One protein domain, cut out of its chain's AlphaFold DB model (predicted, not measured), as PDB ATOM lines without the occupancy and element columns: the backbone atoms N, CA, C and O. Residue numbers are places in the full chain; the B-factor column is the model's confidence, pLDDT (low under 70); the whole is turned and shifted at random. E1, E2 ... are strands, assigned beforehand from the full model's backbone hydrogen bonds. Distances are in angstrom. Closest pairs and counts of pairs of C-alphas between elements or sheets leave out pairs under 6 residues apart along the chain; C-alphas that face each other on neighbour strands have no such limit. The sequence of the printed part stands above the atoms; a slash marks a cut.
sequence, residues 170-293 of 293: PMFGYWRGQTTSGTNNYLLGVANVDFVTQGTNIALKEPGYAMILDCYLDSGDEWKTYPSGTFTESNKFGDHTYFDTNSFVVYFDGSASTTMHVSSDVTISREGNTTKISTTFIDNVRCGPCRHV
ATOM      1  N   PRO A 170     265.432 200.139 180.862       88.69
ATOM      2  CA  PRO A 170     264.073 200.378 181.333       88.69
ATOM      3  C   PRO A 170     264.085 201.448 182.423       88.69
ATOM      4  O   PRO A 170     264.865 201.369 183.371       88.69
ATOM      5  N   MET A 171     263.207 202.438 182.291       87.81
ATOM      6  CA  MET A 171     263.118 203.559 183.225       87.81
ATOM      7  C   MET A 171     262.002 203.345 184.230       87.81
ATOM      8  O   MET A 171     262.236 203.340 185.439       87.81
ATOM      9  N   PHE A 172     260.788 203.152 183.720       86.00
ATOM     10  CA  PHE A 172     259.604 202.880 184.518       86.00
ATOM     11  C   PHE A 172     258.504 202.223 183.684       86.00
ATOM     12  O   PHE A 172     258.488 202.294 182.457       86.00
ATOM     13  N   GLY A 173     257.552 201.623 184.391       87.00
ATOM     14  CA  GLY A 173     256.254 201.216 183.870       87.00
ATOM     15  C   GLY A 173     255.234 201.377 184.989       87.00
ATOM     16  O   GLY A 173     255.258 200.618 185.959       87.00
ATOM     17  N   TYR A 174     254.388 202.402 184.897       85.19
ATOM     18  CA  TYR A 174     253.420 202.749 185.932       85.19
ATOM     19  C   TYR A 174     252.002 202.595 185.419       85.19
ATOM     20  O   TYR A 174     251.665 203.102 184.358       85.19
ATOM     21  N   TRP A 175     251.153 201.979 186.232       88.25
ATOM     22  CA  TRP A 175     249.714 202.153 186.110       88.25
ATOM     23  C   TRP A 175     249.321 203.456 186.813       88.25
ATOM     24  O   TRP A 175     249.646 203.636 187.992       88.25
ATOM     25  N   ARG A 176     248.657 204.371 186.102       87.50
ATOM     26  CA  ARG A 176     248.273 205.694 186.629       87.50
ATOM     27  C   ARG A 176     246.818 205.788 187.076       87.50
ATOM     28  O   ARG A 176     246.422 206.831 187.589       87.50
ATOM     29  N   GLY A 177     246.040 204.725 186.908       88.19
ATOM     30  CA  GLY A 177     244.620 204.715 187.238       88.19
ATOM     31  C   GLY A 177     243.746 204.309 186.062       88.19
ATOM     32  O   GLY A 177     244.223 204.114 184.944       88.19
ATOM     33  N   GLN A 178     242.449 204.215 186.336       88.31
ATOM     34  CA  GLN A 178     241.426 204.058 185.314       88.31
ATOM     35  C   GLN A 178     240.982 205.435 184.809       88.31
ATOM     36  O   GLN A 178     240.896 206.398 185.574       88.31
ATOM     37  N   THR A 179     240.712 205.532 183.517       86.44
ATOM     38  CA  THR A 179     240.209 206.733 182.854       86.44
ATOM     39  C   THR A 179     238.685 206.806 182.925       86.44
ATOM     40  O   THR A 179     238.000 205.863 183.321       86.44
ATOM     41  N   THR A 180     238.121 207.928 182.481       80.75
ATOM     42  CA  THR A 180     236.668 208.097 182.355       80.75
ATOM     43  C   THR A 180     236.039 207.214 181.276       80.75
ATOM     44  O   THR A 180     234.832 206.996 181.320       80.75
ATOM     45  N   SER A 181     236.821 206.714 180.315       79.50
ATOM     46  CA  SER A 181     236.370 205.758 179.293       79.50
ATOM     47  C   SER A 181     236.395 204.307 179.789       79.50
ATOM     48  O   SER A 181     235.990 203.412 179.056       79.50
ATOM     49  N   GLY A 182     236.844 204.065 181.026       85.94
ATOM     50  CA  GLY A 182     236.911 202.734 181.626       85.94
ATOM     51  C   GLY A 182     238.215 201.979 181.350       85.94
ATOM     52  O   GLY A 182     238.404 200.902 181.905       85.94
ATOM     53  N   THR A 183     239.139 202.546 180.577       89.38
ATOM     54  CA  THR A 183     240.443 201.936 180.276       89.38
ATOM     55  C   THR A 183     241.474 202.214 181.365       89.38
ATOM     56  O   THR A 183     241.380 203.190 182.110       89.38
ATOM     57  N   ASN A 184     242.500 201.373 181.462       91.06
ATOM     58  CA  ASN A 184     243.645 201.600 182.338       91.06
ATOM     59  C   ASN A 184     244.707 202.444 181.630       91.06
ATOM     60  O   ASN A 184     245.101 202.123 180.513       91.06
ATOM     61  N   ASN A 185     245.200 203.486 182.304       91.62
ATOM     62  CA  ASN A 185     246.313 204.310 181.840       91.62
ATOM     63  C   ASN A 185     247.653 203.717 182.304       91.62
ATOM     64  O   ASN A 185     247.860 203.477 183.503       91.62
ATOM     65  N   TYR A 186     248.570 203.548 181.356       91.50
ATOM     66  CA  TYR A 186     249.930 203.082 181.566       91.50
ATOM     67  C   TYR A 186     250.940 204.095 181.035       91.50
ATOM     68  O   TYR A 186     250.938 204.416 179.852       91.50
ATOM     69  N   LEU A 187     251.869 204.517 181.892       91.19
ATOM     70  CA  LEU A 187     253.009 205.338 181.501       91.19
ATOM     71  C   LEU A 187     254.275 204.482 181.472       91.19
ATOM     72  O   LEU A 187     254.666 203.907 182.493       91.19
ATOM     73  N   LEU A 188     254.915 204.402 180.311       91.50
ATOM     74  CA  LEU A 188     256.089 203.570 180.054       91.50
ATOM     75  C   LEU A 188     257.286 204.451 179.702       91.50
ATOM     76  O   LEU A 188     257.122 205.473 179.043       91.50
ATOM     77  N   GLY A 189     258.481 204.058 180.138       91.75
ATOM     78  CA  GLY A 189     259.711 204.801 179.882       91.75
ATOM     79  C   GLY A 189     260.897 203.881 179.613       91.75
ATOM     80  O   GLY A 189     261.145 202.944 180.379       91.75
ATOM     81  N   VAL A 190     261.660 204.167 178.559       93.44
ATOM     82  CA  VAL A 190     262.893 203.453 178.199       93.44
ATOM     83  C   VAL A 190     263.936 204.430 177.652       93.44
ATOM     84  O   VAL A 190     263.585 205.400 176.994       93.44
ATOM     85  N   ALA A 191     265.217 204.193 177.928       95.00
ATOM     86  CA  ALA A 191     266.325 205.021 177.451       95.00
ATOM     87  C   ALA A 191     267.442 204.175 176.832       95.00
ATOM     88  O   ALA A 191     267.506 202.960 177.025       95.00
ATOM     89  N   ASN A 192     268.355 204.825 176.111       94.38
ATOM     90  CA  ASN A 192     269.606 204.207 175.650       94.38
ATOM     91  C   ASN A 192     270.843 204.647 176.458       94.38
ATOM     92  O   ASN A 192     271.930 204.105 176.269       94.38
ATOM     93  N   VAL A 193     270.684 205.602 177.375       94.56
ATOM     94  CA  VAL A 193     271.752 206.162 178.216       94.56
ATOM     95  C   VAL A 193     271.362 206.153 179.686       94.56
ATOM     96  O   VAL A 193     270.197 205.941 180.026       94.56
ATOM     97  N   ASP A 194     272.338 206.334 180.578       94.56
ATOM     98  CA  ASP A 194     272.029 206.417 182.007       94.56
ATOM     99  C   ASP A 194     271.165 207.643 182.328       94.56
ATOM    100  O   ASP A 194     271.327 208.728 181.769       94.56
ATOM    101  N   PHE A 195     270.261 207.479 183.289       94.06
ATOM    102  CA  PHE A 195     269.293 208.501 183.670       94.06
ATOM    103  C   PHE A 195     269.115 208.565 185.192       94.06
ATOM    104  O   PHE A 195     269.602 207.718 185.950       94.06
ATOM    105  N   VAL A 196     268.420 209.605 185.644       91.38
ATOM    106  CA  VAL A 196     267.840 209.714 186.985       91.38
ATOM    107  C   VAL A 196     266.346 209.981 186.867       91.38
ATOM    108  O   VAL A 196     265.909 210.694 185.964       91.38
ATOM    109  N   THR A 197     265.569 209.414 187.786       83.75
ATOM    110  CA  THR A 197     264.129 209.655 187.887       83.75
ATOM    111  C   THR A 197     263.777 210.275 189.232       83.75
ATOM    112  O   THR A 197     264.356 209.942 190.269       83.75
ATOM    113  N   GLN A 198     262.800 211.180 189.222       78.69
ATOM    114  CA  GLN A 198     262.150 211.697 190.424       78.69
ATOM    115  C   GLN A 198     260.641 211.776 190.168       78.69
ATOM    116  O   GLN A 198     260.135 212.750 189.610       78.69
ATOM    117  N   GLY A 199     259.913 210.722 190.547       71.94
ATOM    118  CA  GLY A 199     258.517 210.558 190.139       71.94
ATOM    119  C   GLY A 199     258.423 210.365 188.625       71.94
ATOM    120  O   GLY A 199     259.077 209.482 188.081       71.94
ATOM    121  N   THR A 200     257.638 211.205 187.948       67.69
ATOM    122  CA  THR A 200     257.516 211.216 186.479       67.69
ATOM    123  C   THR A 200     258.584 212.063 185.784       67.69
ATOM    124  O   THR A 200     258.651 212.061 184.559       67.69
ATOM    125  N   ASN A 201     259.415 212.796 186.534       76.06
ATOM    126  CA  ASN A 201     260.493 213.590 185.953       76.06
ATOM    127  C   ASN A 201     261.703 212.712 185.646       76.06
ATOM    128  O   ASN A 201     262.108 211.882 186.463       76.06
ATOM    129  N   ILE A 202     262.304 212.956 184.487       84.00
ATOM    130  CA  ILE A 202     263.474 212.250 183.973       84.00
ATOM    131  C   ILE A 202     264.564 213.274 183.675       84.00
ATOM    132  O   ILE A 202     264.286 214.318 183.088       84.00
ATOM    133  N   ALA A 203     265.811 212.934 183.992       90.38
ATOM    134  CA  ALA A 203     266.974 213.590 183.407       90.38
ATOM    135  C   ALA A 203     267.982 212.550 182.903       90.38
ATOM    136  O   ALA A 203     268.340 211.620 183.632       90.38
ATOM    137  N   LEU A 204     268.439 212.711 181.660       94.44
ATOM    138  CA  LEU A 204     269.517 211.905 181.086       94.44
ATOM    139  C   LEU A 204     270.862 212.425 181.605       94.44
ATOM    140  O   LEU A 204     271.062 213.633 181.717       94.44
ATOM    141  N   LYS A 205     271.773 211.520 181.970       93.94
ATOM    142  CA  LYS A 205     273.085 211.883 182.538       93.94
ATOM    143  C   LYS A 205     274.121 212.241 181.476       93.94
ATOM    144  O   LYS A 205     275.130 212.861 181.792       93.94
ATOM    145  N   GLU A 206     273.881 211.823 180.243       94.62
ATOM    146  CA  GLU A 206     274.783 211.965 179.107       94.62
ATOM    147  C   GLU A 206     273.962 212.096 177.815       94.62
ATOM    148  O   GLU A 206     272.779 211.732 177.818       94.62
ATOM    149  N   PRO A 207     274.547 212.625 176.724       94.44
ATOM    150  CA  PRO A 207     273.825 212.811 175.477       94.44
ATOM    151  C   PRO A 207     273.229 211.501 174.959       94.44
ATOM    152  O   PRO A 207     273.937 210.512 174.781       94.44
ATOM    153  N   GLY A 208     271.931 211.498 174.680       93.19
ATOM    154  CA  GLY A 208     271.206 210.284 174.334       93.19
ATOM    155  C   GLY A 208     269.708 210.507 174.274       93.19
ATOM    156  O   GLY A 208     269.236 211.642 174.258       93.19
ATOM    157  N   TYR A 209     268.966 209.411 174.219       93.56
ATOM    158  CA  TYR A 209     267.536 209.410 173.981       93.56
ATOM    159  C   TYR A 209     266.779 208.659 175.080       93.56
ATOM    160  O   TYR A 209     267.259 207.665 175.634       93.56
ATOM    161  N   ALA A 210     265.557 209.112 175.336       94.12
ATOM    162  CA  ALA A 210     264.549 208.381 176.088       94.12
ATOM    163  C   ALA A 210     263.198 208.473 175.392       94.12
ATOM    164  O   ALA A 210     262.847 209.524 174.873       94.12
ATOM    165  N   MET A 211     262.432 207.392 175.420       93.50
ATOM    166  CA  MET A 211     261.051 207.340 174.965       93.50
ATOM    167  C   MET A 211     260.125 207.245 176.173       93.50
ATOM    168  O   MET A 211     260.360 206.441 177.078       93.50
ATOM    169  N   ILE A 212     259.069 208.053 176.159       93.31
ATOM    170  CA  ILE A 212     257.956 208.026 177.106       93.31
ATOM    171  C   ILE A 212     256.687 207.728 176.312       93.31
ATOM    172  O   ILE A 212     256.487 208.307 175.249       93.31
ATOM    173  N   LEU A 213     255.842 206.827 176.812       93.75
ATOM    174  CA  LEU A 213     254.575 206.453 176.182       93.75
ATOM    175  C   LEU A 213     253.445 206.461 177.207       93.75
ATOM    176  O   LEU A 213     253.603 205.890 178.286       93.75
ATOM    177  N   ASP A 214     252.317 207.070 176.850       93.00
ATOM    178  CA  ASP A 214     251.083 207.129 177.642       93.00
ATOM    179  C   ASP A 214     249.995 206.313 176.929       93.00
ATOM    180  O   ASP A 214     249.342 206.801 176.005       93.00
ATOM    181  N   CYS A 215     249.865 205.039 177.307       93.31
ATOM    182  CA  CYS A 215     249.026 204.038 176.644       93.31
ATOM    183  C   CYS A 215     247.769 203.707 177.457       93.31
ATOM    184  O   CYS A 215     247.782 203.697 178.689       93.31
ATOM    185  N   TYR A 216     246.700 203.335 176.760       91.88
ATOM    186  CA  TYR A 216     245.395 203.006 177.317       91.88
ATOM    187  C   TYR A 216     244.973 201.613 176.865       91.88
ATOM    188  O   TYR A 216     244.994 201.308 175.674       91.88
ATOM    189  N   LEU A 217     244.611 200.768 177.829       90.94
ATOM    190  CA  LEU A 217     244.218 199.379 177.598       90.94
ATOM    191  C   LEU A 217     243.048 199.008 178.509       90.94
ATOM    192  O   LEU A 217     243.112 199.217 179.723       90.94
ATOM    193  N   ASP A 218     242.005 198.415 177.946       87.25
ATOM    194  CA  ASP A 218     241.010 197.661 178.697       87.25
ATOM    195  C   ASP A 218     241.577 196.268 178.999       87.25
ATOM    196  O   ASP A 218     241.689 195.402 178.134       87.25
ATOM    197  N   SER A 219     241.999 196.058 180.244       72.56
ATOM    198  CA  SER A 219     242.522 194.763 180.690       72.56
ATOM    199  C   SER A 219     241.419 193.820 181.187       72.56
ATOM    200  O   SER A 219     241.734 192.778 181.766       72.56
ATOM    201  N   GLY A 220     240.141 194.195 181.053       73.06
ATOM    202  CA  GLY A 220     239.038 193.518 181.729       73.06
ATOM    203  C   GLY A 220     239.280 193.419 183.241       73.06
ATOM    204  O   GLY A 220     239.754 194.367 183.875       73.06
ATOM    205  N   ASP A 221     239.022 192.241 183.815       56.06
ATOM    206  CA  ASP A 221     239.216 191.960 185.248       56.06
ATOM    207  C   ASP A 221     240.692 191.706 185.644       56.06
ATOM    208  O   ASP A 221     241.017 191.595 186.834       56.06
ATOM    209  N   GLU A 222     241.616 191.626 184.678       63.78
ATOM    210  CA  GLU A 222     243.034 191.348 184.933       63.78
ATOM    211  C   GLU A 222     243.814 192.633 185.239       63.78
ATOM    212  O   GLU A 222     244.570 193.185 184.439       63.78
ATOM    213  N   TRP A 223     243.618 193.136 186.457       58.88
ATOM    214  CA  TRP A 223     244.386 194.248 187.006       58.88
ATOM    215  C   TRP A 223     245.906 193.978 186.909       58.88
ATOM    216  O   TRP A 223     246.407 192.961 187.389       58.88
ATOM    217  N   LYS A 224     246.657 194.941 186.348       63.84
ATOM    218  CA  LYS A 224     248.130 194.933 186.167       63.84
ATOM    219  C   LYS A 224     248.687 194.060 185.039       63.84
ATOM    220  O   LYS A 224     249.898 193.813 185.023       63.84
ATOM    221  N   THR A 225     247.874 193.648 184.073       74.75
ATOM    222  CA  THR A 225     248.421 193.107 182.825       74.75
ATOM    223  C   THR A 225     249.224 194.194 182.113       74.75
ATOM    224  O   THR A 225     248.735 195.293 181.859       74.75
ATOM    225  N   TYR A 226     250.505 193.910 181.863       80.00
ATOM    226  CA  TYR A 226     251.386 194.827 181.144       80.00
ATOM    227  C   TYR A 226     250.825 195.049 179.730       80.00
ATOM    228  O   TYR A 226     250.455 194.055 179.100       80.00
ATOM    229  N   PRO A 227     250.766 196.294 179.223       87.25
ATOM    230  CA  PRO A 227     250.131 196.564 177.942       87.25
ATOM    231  C   PRO A 227     250.813 195.804 176.804       87.25
ATOM    232  O   PRO A 227     252.039 195.754 176.727       87.25
ATOM    233  N   SER A 228     250.015 195.198 175.929       89.69
ATOM    234  CA  SER A 228     250.474 194.483 174.737       89.69
ATOM    235  C   SER A 228     249.475 194.673 173.609       89.69
ATOM    236  O   SER A 228     248.292 194.823 173.886       89.69
ATOM    237  N   GLY A 229     249.937 194.606 172.366       91.00
ATOM    238  CA  GLY A 229     249.131 194.850 171.176       91.00
ATOM    239  C   GLY A 229     249.651 196.041 170.379       91.00
ATOM    240  O   GLY A 229     250.745 196.552 170.633       91.00
ATOM    241  N   THR A 230     248.860 196.459 169.399       90.38
ATOM    242  CA  THR A 230     249.114 197.655 168.594       90.38
ATOM    243  C   THR A 230     248.250 198.784 169.129       90.38
ATOM    244  O   THR A 230     247.046 198.602 169.279       90.38
ATOM    245  N   PHE A 231     248.866 199.925 169.425       89.75
ATOM    246  CA  PHE A 231     248.215 201.105 169.977       89.75
ATOM    247  C   PHE A 231     248.222 202.224 168.941       89.75
ATOM    248  O   PHE A 231     249.289 202.594 168.442       89.75
ATOM    249  N   THR A 232     247.046 202.776 168.663       83.12
ATOM    250  CA  THR A 232     246.856 203.909 167.747       83.12
ATOM    251  C   THR A 232     246.686 205.213 168.525       83.12
ATOM    252  O   THR A 232     246.326 205.213 169.702       83.12
ATOM    253  N   GLU A 233     246.964 206.357 167.909       80.81
ATOM    254  CA  GLU A 233     246.817 207.646 168.594       80.81
ATOM    255  C   GLU A 233     245.342 207.961 168.896       80.81
ATOM    256  O   GLU A 233     244.459 207.762 168.059       80.81
ATOM    257  N   SER A 234     245.053 208.452 170.104       77.44
ATOM    258  CA  SER A 234     243.739 208.984 170.452       77.44
ATOM    259  C   SER A 234     243.759 209.893 171.682       77.44
ATOM    260  O   SER A 234     244.327 209.570 172.724       77.44
ATOM    261  N   ASN A 235     242.968 210.967 171.632       78.88
ATOM    262  CA  ASN A 235     242.628 211.789 172.799       78.88
ATOM    263  C   ASN A 235     241.379 211.309 173.566       78.88
ATOM    264  O   ASN A 235     240.972 211.941 174.541       78.88
ATOM    265  N   LYS A 236     240.748 210.209 173.128       76.62
ATOM    266  CA  LYS A 236     239.539 209.647 173.758       76.62
ATOM    267  C   LYS A 236     239.849 208.602 174.828       76.62
ATOM    268  O   LYS A 236     238.922 208.090 175.455       76.62
ATOM    269  N   PHE A 237     241.131 208.289 175.030       84.38
ATOM    270  CA  PHE A 237     241.600 207.313 176.014       84.38
ATOM    271  C   PHE A 237     240.948 205.932 175.819       84.38
ATOM    272  O   PHE A 237     240.599 205.255 176.784       84.38
ATOM    273  N   GLY A 238     240.687 205.550 174.568       85.75
ATOM    274  CA  GLY A 238     240.029 204.292 174.218       85.75
ATOM    275  C   GLY A 238     240.932 203.078 174.421       85.75
ATOM    276  O   GLY A 238     242.122 203.216 174.704       85.75
ATOM    277  N   ASP A 239     240.361 201.885 174.298       90.12
ATOM    278  CA  ASP A 239     241.147 200.655 174.350       90.12
ATOM    279  C   ASP A 239     242.171 200.613 173.203       90.12
ATOM    280  O   ASP A 239     241.866 201.061 172.099       90.12
ATOM    281  N   HIS A 240     243.371 200.099 173.478       91.31
ATOM    282  CA  HIS A 240     244.498 200.048 172.544       91.31
ATOM    283  C   HIS A 240     244.806 201.402 171.883       91.31
ATOM    284  O   HIS A 240     245.015 201.496 170.674       91.31
ATOM    285  N   THR A 241     244.866 202.464 172.691       88.06
ATOM    286  CA  THR A 241     245.266 203.796 172.211       88.06
ATOM    287  C   THR A 241     246.458 204.368 172.967       88.06
ATOM    288  O   THR A 241     246.769 203.928 174.072       88.06
ATOM    289  N   TYR A 242     247.144 205.357 172.399       90.75
ATOM    290  CA  TYR A 242     248.105 206.196 173.114       90.75
ATOM    291  C   TYR A 242     247.750 207.676 172.982       90.75
ATOM    292  O   TYR A 242     247.135 208.086 172.001       90.75
ATOM    293  N   PHE A 243     248.148 208.487 173.962       87.25
ATOM    294  CA  PHE A 243     247.919 209.932 173.936       87.25
ATOM    295  C   PHE A 243     249.195 210.675 173.535       87.25
ATOM    296  O   PHE A 243     250.170 210.704 174.291       87.25
ATOM    297  N   ASP A 244     249.176 211.280 172.346       79.62
ATOM    298  CA  ASP A 244     250.335 211.926 171.712       79.62
ATOM    299  C   ASP A 244     251.016 212.980 172.598       79.62
ATOM    300  O   ASP A 244     252.236 212.995 172.734       79.62
ATOM    301  N   THR A 245     250.245 213.826 173.288       79.31
ATOM    302  CA  THR A 245     250.816 214.906 174.117       79.31
ATOM    303  C   THR A 245     251.756 214.385 175.213       79.31
ATOM    304  O   THR A 245     252.672 215.095 175.625       79.31
ATOM    305  N   ASN A 246     251.564 213.141 175.662       86.00
ATOM    306  CA  ASN A 246     252.395 212.487 176.676       86.00
ATOM    307  C   ASN A 246     253.227 211.319 176.116       86.00
ATOM    308  O   ASN A 246     253.835 210.581 176.894       86.00
ATOM    309  N   SER A 247     253.253 211.145 174.793       89.94
ATOM    310  CA  SER A 247     253.948 210.054 174.109       89.94
ATOM    311  C   SER A 247     254.983 210.621 173.144       89.94
ATOM    312  O   SER A 247     254.659 211.113 172.066       89.94
ATOM    313  N   PHE A 248     256.250 210.592 173.544       88.12
ATOM    314  CA  PHE A 248     257.321 211.279 172.833       88.12
ATOM    315  C   PHE A 248     258.694 210.666 173.107       88.12
ATOM    316  O   PHE A 248     258.939 210.013 174.122       88.12
ATOM    317  N   VAL A 249     259.629 210.948 172.208       91.00
ATOM    318  CA  VAL A 249     261.060 210.738 172.375       91.00
ATOM    319  C   VAL A 249     261.719 212.059 172.759       91.00
ATOM    320  O   VAL A 249     261.532 213.085 172.112       91.00
ATOM    321  N   VAL A 250     262.524 212.041 173.813       90.69
ATOM    322  CA  VAL A 250     263.405 213.142 174.198       90.69
ATOM    323  C   VAL A 250     264.814 212.812 173.745       90.69
ATOM    324  O   VAL A 250     265.319 211.737 174.060       90.69
ATOM    325  N   TYR A 251     265.465 213.754 173.072       91.81
ATOM    326  CA  TYR A 251     266.906 213.739 172.851       91.81
ATOM    327  C   TYR A 251     267.575 214.798 173.724       91.81
ATOM    328  O   TYR A 251     267.173 215.959 173.702       91.81
ATOM    329  N   PHE A 252     268.597 214.406 174.476       92.94
ATOM    330  CA  PHE A 252     269.470 215.303 175.225       92.94
ATOM    331  C   PHE A 252     270.824 215.381 174.521       92.94
ATOM    332  O   PHE A 252     271.431 214.348 174.237       92.94
ATOM    333  N   ASP A 253     271.320 216.587 174.251       90.00
ATOM    334  CA  ASP A 253     272.613 216.797 173.580       90.00
ATOM    335  C   ASP A 253     273.787 217.022 174.555       90.00
ATOM    336  O   ASP A 253     274.931 217.186 174.130       90.00
ATOM    337  N   GLY A 254     273.520 217.001 175.867       91.38
ATOM    338  CA  GLY A 254     274.478 217.358 176.920       91.38
ATOM    339  C   GLY A 254     274.259 218.754 177.511       91.38
ATOM    340  O   GLY A 254     274.788 219.045 178.582       91.38
ATOM    341  N   SER A 255     273.464 219.596 176.850       90.38
ATOM    342  CA  SER A 255     273.132 220.964 177.265       90.38
ATOM    343  C   SER A 255     271.622 221.207 177.314       90.38
ATOM    344  O   SER A 255     271.124 221.776 178.284       90.38
ATOM    345  N   ALA A 256     270.891 220.767 176.292       87.62
ATOM    346  CA  ALA A 256     269.460 220.972 176.134       87.62
ATOM    347  C   ALA A 256     268.745 219.679 175.729       87.62
ATOM    348  O   ALA A 256     269.331 218.761 175.148       87.62
ATOM    349  N   SER A 257     267.452 219.631 176.045       88.81
ATOM    350  CA  SER A 257     266.560 218.542 175.660       88.81
ATOM    351  C   SER A 257     265.617 219.004 174.559       88.81
ATOM    352  O   SER A 257     265.026 220.077 174.661       88.81
ATOM    353  N   THR A 258     265.441 218.167 173.543       84.50
ATOM    354  CA  THR A 258     264.443 218.350 172.488       84.50
ATOM    355  C   THR A 258     263.428 217.220 172.547       84.50
ATOM    356  O   THR A 258     263.811 216.053 172.612       84.50
ATOM    357  N   THR A 259     262.148 217.570 172.508       83.94
ATOM    358  CA  THR A 259     261.037 216.614 172.485       83.94
ATOM    359  C   THR A 259     260.558 216.391 171.055       83.94
ATOM    360  O   THR A 259     260.409 217.342 170.288       83.94
ATOM    361  N   MET A 260     260.309 215.134 170.705       83.75
ATOM    362  CA  MET A 260     259.878 214.677 169.387       83.75
ATOM    363  C   MET A 260     258.720 213.705 169.574       83.75
ATOM    364  O   MET A 260     258.855 212.713 170.281       83.75
ATOM    365  N   HIS A 261     257.577 213.987 168.967       80.06
ATOM    366  CA  HIS A 261     256.398 213.138 169.108       80.06
ATOM    367  C   HIS A 261     256.564 211.814 168.363       80.06
ATOM    368  O   HIS A 261     257.321 211.717 167.392       80.06
ATOM    369  N   VAL A 262     255.847 210.801 168.840       81.50
ATOM    370  CA  VAL A 262     255.707 209.529 168.135       81.50
ATOM    371  C   VAL A 262     254.909 209.758 166.844       81.50
ATOM    372  O   VAL A 262     253.936 210.503 166.841       81.50
ATOM    373  N   SER A 263     255.337 209.146 165.739       72.50
ATOM    374  CA  SER A 263     254.790 209.388 164.394       72.50
ATOM    375  C   SER A 263     254.102 208.178 163.757       72.50
ATOM    376  O   SER A 263     253.656 208.262 162.618       72.50
ATOM    377  N   SER A 264     254.018 207.046 164.455       74.50
ATOM    378  CA  SER A 264     253.300 205.856 163.982       74.50
ATOM    379  C   SER A 264     252.584 205.150 165.122       74.50
ATOM    380  O   SER A 264     252.708 205.525 166.288       74.50
ATOM    381  N   ASP A 265     251.893 204.064 164.795       83.81
ATOM    382  CA  ASP A 265     251.409 203.121 165.793       83.81
ATOM    383  C   ASP A 265     252.546 202.644 166.704       83.81
ATOM    384  O   ASP A 265     253.717 202.534 166.307       83.81
ATOM    385  N   VAL A 266     252.184 202.352 167.949       89.81
ATOM    386  CA  VAL A 266     253.075 201.761 168.942       89.81
ATOM    387  C   VAL A 266     252.751 200.280 169.029       89.81
ATOM    388  O   VAL A 266     251.652 199.895 169.413       89.81
ATOM    389  N   THR A 267     253.714 199.425 168.705       92.44
ATOM    390  CA  THR A 267     253.572 197.979 168.899       92.44
ATOM    391  C   THR A 267     254.260 197.573 170.189       92.44
ATOM    392  O   THR A 267     255.457 197.806 170.347       92.44
ATOM    393  N   ILE A 268     253.527 196.932 171.096       92.69
ATOM    394  CA  ILE A 268     254.077 196.355 172.320       92.69
ATOM    395  C   ILE A 268     253.875 194.844 172.282       92.69
ATOM    396  O   ILE A 268     252.749 194.352 172.326       92.69
ATOM    397  N   SER A 269     254.966 194.089 172.215       90.88
ATOM    398  CA  SER A 269     254.935 192.628 172.241       90.88
ATOM    399  C   SER A 269     255.734 192.077 173.413       90.88
ATOM    400  O   SER A 269     256.634 192.725 173.956       90.88
ATOM    401  N   ARG A 270     255.387 190.858 173.827       85.69
ATOM    402  CA  ARG A 270     256.070 190.159 174.909       85.69
ATOM    403  C   ARG A 270     256.536 188.792 174.443       85.69
ATOM    404  O   ARG A 270     255.731 187.950 174.059       85.69
ATOM    405  N   GLU A 271     257.836 188.565 174.544       84.81
ATOM    406  CA  GLU A 271     258.476 187.280 174.279       84.81
ATOM    407  C   GLU A 271     259.127 186.791 175.577       84.81
ATOM    408  O   GLU A 271     260.197 187.243 175.993       84.81
ATOM    409  N   GLY A 272     258.426 185.900 176.284       83.56
ATOM    410  CA  GLY A 272     258.826 185.444 177.616       83.56
ATOM    411  C   GLY A 272     258.896 186.595 178.630       83.56
ATOM    412  O   GLY A 272     257.878 187.184 179.002       83.56
ATOM    413  N   ASN A 273     260.112 186.907 179.087       80.81
ATOM    414  CA  ASN A 273     260.377 187.986 180.046       80.81
ATOM    415  C   ASN A 273     260.814 189.300 179.387       80.81
ATOM    416  O   ASN A 273     261.072 190.269 180.097       80.81
ATOM    417  N   THR A 274     260.895 189.338 178.059       82.94
ATOM    418  CA  THR A 274     261.287 190.531 177.311       82.94
ATOM    419  C   THR A 274     260.046 191.215 176.763       82.94
ATOM    420  O   THR A 274     259.257 190.600 176.046       82.94
ATOM    421  N   THR A 275     259.891 192.498 177.078       86.25
ATOM    422  CA  THR A 275     258.944 193.382 176.397       86.25
ATOM    423  C   THR A 275     259.686 194.100 175.281       86.25
ATOM    424  O   THR A 275     260.726 194.711 175.530       86.25
ATOM    425  N   LYS A 276     259.139 194.056 174.070       89.81
ATOM    426  CA  LYS A 276     259.593 194.863 172.942       89.81
ATOM    427  C   LYS A 276     258.554 195.940 172.670       89.81
ATOM    428  O   LYS A 276     257.368 195.642 172.568       89.81
ATOM    429  N   ILE A 277     259.015 197.178 172.573       91.56
ATOM    430  CA  ILE A 277     258.211 198.324 172.159       91.56
ATOM    431  C   ILE A 277     258.809 198.797 170.842       91.56
ATOM    432  O   ILE A 277     260.032 198.888 170.745       91.56
ATOM    433  N   SER A 278     257.973 199.043 169.839       89.50
ATOM    434  CA  SER A 278     258.431 199.543 168.547       89.50
ATOM    435  C   SER A 278     257.523 200.629 168.006       89.50
ATOM    436  O   SER A 278     256.301 200.478 168.011       89.50
ATOM    437  N   THR A 279     258.132 201.717 167.544       88.06
ATOM    438  CA  THR A 279     257.429 202.838 166.911       88.06
ATOM    439  C   THR A 279     258.391 203.687 166.068       88.06
ATOM    440  O   THR A 279     259.566 203.343 165.906       88.06
ATOM    441  N   THR A 280     257.896 204.782 165.497       80.62
ATOM    442  CA  THR A 280     258.690 205.788 164.785       80.62
ATOM    443  C   THR A 280     258.567 207.143 165.453       80.62
ATOM    444  O   THR A 280     257.570 207.443 166.109       80.62
ATOM    445  N   PHE A 281     259.586 207.972 165.274       76.38
ATOM    446  CA  PHE A 281     259.533 209.394 165.583       76.38
ATOM    447  C   PHE A 281     260.390 210.158 164.573       76.38
ATOM    448  O   PHE A 281     261.257 209.591 163.895       76.38
ATOM    449  N   ILE A 282     260.169 211.466 164.505       68.38
ATOM    450  CA  ILE A 282     260.900 212.348 163.597       68.38
ATOM    451  C   ILE A 282     262.022 213.046 164.369       68.38
ATOM    452  O   ILE A 282     261.759 213.878 165.243       68.38
ATOM    453  N   ASP A 283     263.275 212.711 164.043       67.44
ATOM    454  CA  ASP A 283     264.464 213.313 164.654       67.44
ATOM    455  C   ASP A 283     264.813 214.641 163.975       67.44
ATOM    456  O   ASP A 283     265.527 214.697 162.979       67.44
ATOM    457  N   ASN A 284     264.298 215.739 164.527       62.59
ATOM    458  CA  ASN A 284     264.544 217.081 163.993       62.59
ATOM    459  C   ASN A 284     265.878 217.700 164.465       62.59
ATOM    460  O   ASN A 284     266.175 218.836 164.097       62.59
ATOM    461  N   VAL A 285     266.670 217.011 165.301       57.31
ATOM    462  CA  VAL A 285     267.849 217.605 165.974       57.31
ATOM    463  C   VAL A 285     269.144 217.360 165.209       57.31
ATOM    464  O   VAL A 285     270.057 218.187 165.214       57.31
ATOM    465  N   ARG A 286     269.235 216.230 164.518       51.38
ATOM    466  CA  ARG A 286     270.309 215.952 163.567       51.38
ATOM    467  C   ARG A 286     269.655 216.018 162.204       51.38
ATOM    468  O   ARG A 286     268.800 215.185 161.970       51.38
ATOM    469  N   CYS A 287     270.004 216.982 161.347       37.12
ATOM    470  CA  CYS A 287     269.485 217.082 159.974       37.12
ATOM    471  C   CYS A 287     269.511 215.709 159.281       37.12
ATOM    472  O   CYS A 287     270.549 215.313 158.749       37.12
ATOM    473  N   GLY A 288     268.415 214.955 159.355       43.12
ATOM    474  CA  GLY A 288     268.503 213.529 159.126       43.12
ATOM    475  C   GLY A 288     267.276 212.701 159.536       43.12
ATOM    476  O   GLY A 288     266.223 213.257 159.823       43.12
ATOM    477  N   PRO A 289     267.441 211.367 159.511       47.91
ATOM    478  CA  PRO A 289     266.441 210.302 159.486       47.91
ATOM    479  C   PRO A 289     265.044 210.477 160.089       47.91
ATOM    480  O   PRO A 289     264.983 210.854 161.255       47.91
ATOM    481  N   CYS A 290     263.976 209.922 159.494       41.38
ATOM    482  CA  CYS A 290     262.987 209.234 160.349       41.38
ATOM    483  C   CYS A 290     263.704 208.077 161.072       41.38
ATOM    484  O   CYS A 290     264.484 207.357 160.438       41.38
ATOM    485  N   ARG A 291     263.484 207.895 162.383       48.50
ATOM    486  CA  ARG A 291     264.133 206.831 163.174       48.50
ATOM    487  C   ARG A 291     263.109 205.864 163.758       48.50
ATOM    488  O   ARG A 291     262.040 206.269 164.211       48.50
ATOM    489  N   HIS A 292     263.487 204.589 163.803       49.50
ATOM    490  CA  HIS A 292     262.795 203.577 164.601       49.50
ATOM    491  C   HIS A 292     263.379 203.494 166.003       49.50
ATOM    492  O   HIS A 292     264.587 203.659 166.180       49.50
ATOM    493  N   VAL A 293     262.520 203.176 166.967       50.34
ATOM    494  CA  VAL A 293     262.890 202.722 168.315       50.34
ATOM    495  C   VAL A 293     262.397 201.298 168.490       50.34
ATOM    496  O   VAL A 293     261.256 201.039 168.044       50.34
TER     497      VAL A 293
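What this domain is: This is residues 170 to 293 of the 293 residues of an uncharacterized protein of Alistipes sp. CAG:268 (UniProt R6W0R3). A twisted, curled sheet of five strands, E1 E2 E5 E7 E8, makes a wall, with the small hairpin E3 and E4 over part of one face, the two making a small partial sandwich. Beyond the other face lie a three-stranded sheet, E6 E9 E10, and the short hairpin E11 and E12. The printed part has 124 residues, with no named helix and twelve named strands, E1 to E12 in chain order; the four sheets are antiparallel and the class is all strand. It is compact, with a radius of gyration of the C-alphas of 14.5 A and spans of 45 by 30 by 27 A.

How they stand to each other: E1, residues 170 to 178, and E2, residues 184 to 191, form a hairpin, with N 174 and O 187 2.8 A apart, within hydrogen-bond range. E3, residues 195 to 198, and E4, residues 201 to 204, form the next hairpin, with N 196 and O 203 at 2.8 A. E5, residues 208 to 217, is the antiparallel neighbour of E2, with N 188 and O 213 at 2.8 A. E7, residues 248 to 252, is beside E5, with N 212 and O 248 at 2.8 A, and forms a hairpin with E8, residues 257 to 261, with N 249 and O 260 at 2.7 A. The sheet E1 E2 E5 E7 E8 and the sheet E3 E4 are a sandwich, two sheets face to face, with best planes 34 degrees apart. In the sheet of three strands, E6 E9 E10, the inner strand E9, residues 266 to 271, is the antiparallel neighbour of both E6, residues 229 to 233, and E10, residues 274 to 278, and forms a hairpin with E10; within hydrogen-bond range are N 231 and O 266, 2.8 A apart, and N 276 and O 269, 2.8 A apart. Residues 241 to 242 pair antiparallel with 215 to 216 of E5 and parallel with 232 to 233 of E6. E10 runs on into E11, residues 280 to 282, at 44 degrees. E11 forms a hairpin with E12, residues 290 to 292, with N 281 and O 291 at 3.2 A. The closest C-alphas of E8 and E11, those of His 261 and Phe 281, are 6.0 A apart.

Where its parts are: E1 begins at C-alpha 170, (264.073, 200.378, 181.333), and is 23.3 A long; E2 is 23.5 A. E5, the longest strand by residues, measures 29.3 A and ends at C-alpha 217, (244.218, 199.379, 177.598). E9 is 16.4 A long. E12 ends at C-alpha 292, (262.795, 203.577, 164.601).

The domain as a whole: The C-alphas farthest apart, those of Asp 221 and Cys 287, are 46.8 A apart. The printed part has no cut; the links E5 to E6 and E6 to E7 are long. Mean pLDDT of the printed part is 82.8; residue 200 and residues 221 to 224 and 282 to 293 are under 70.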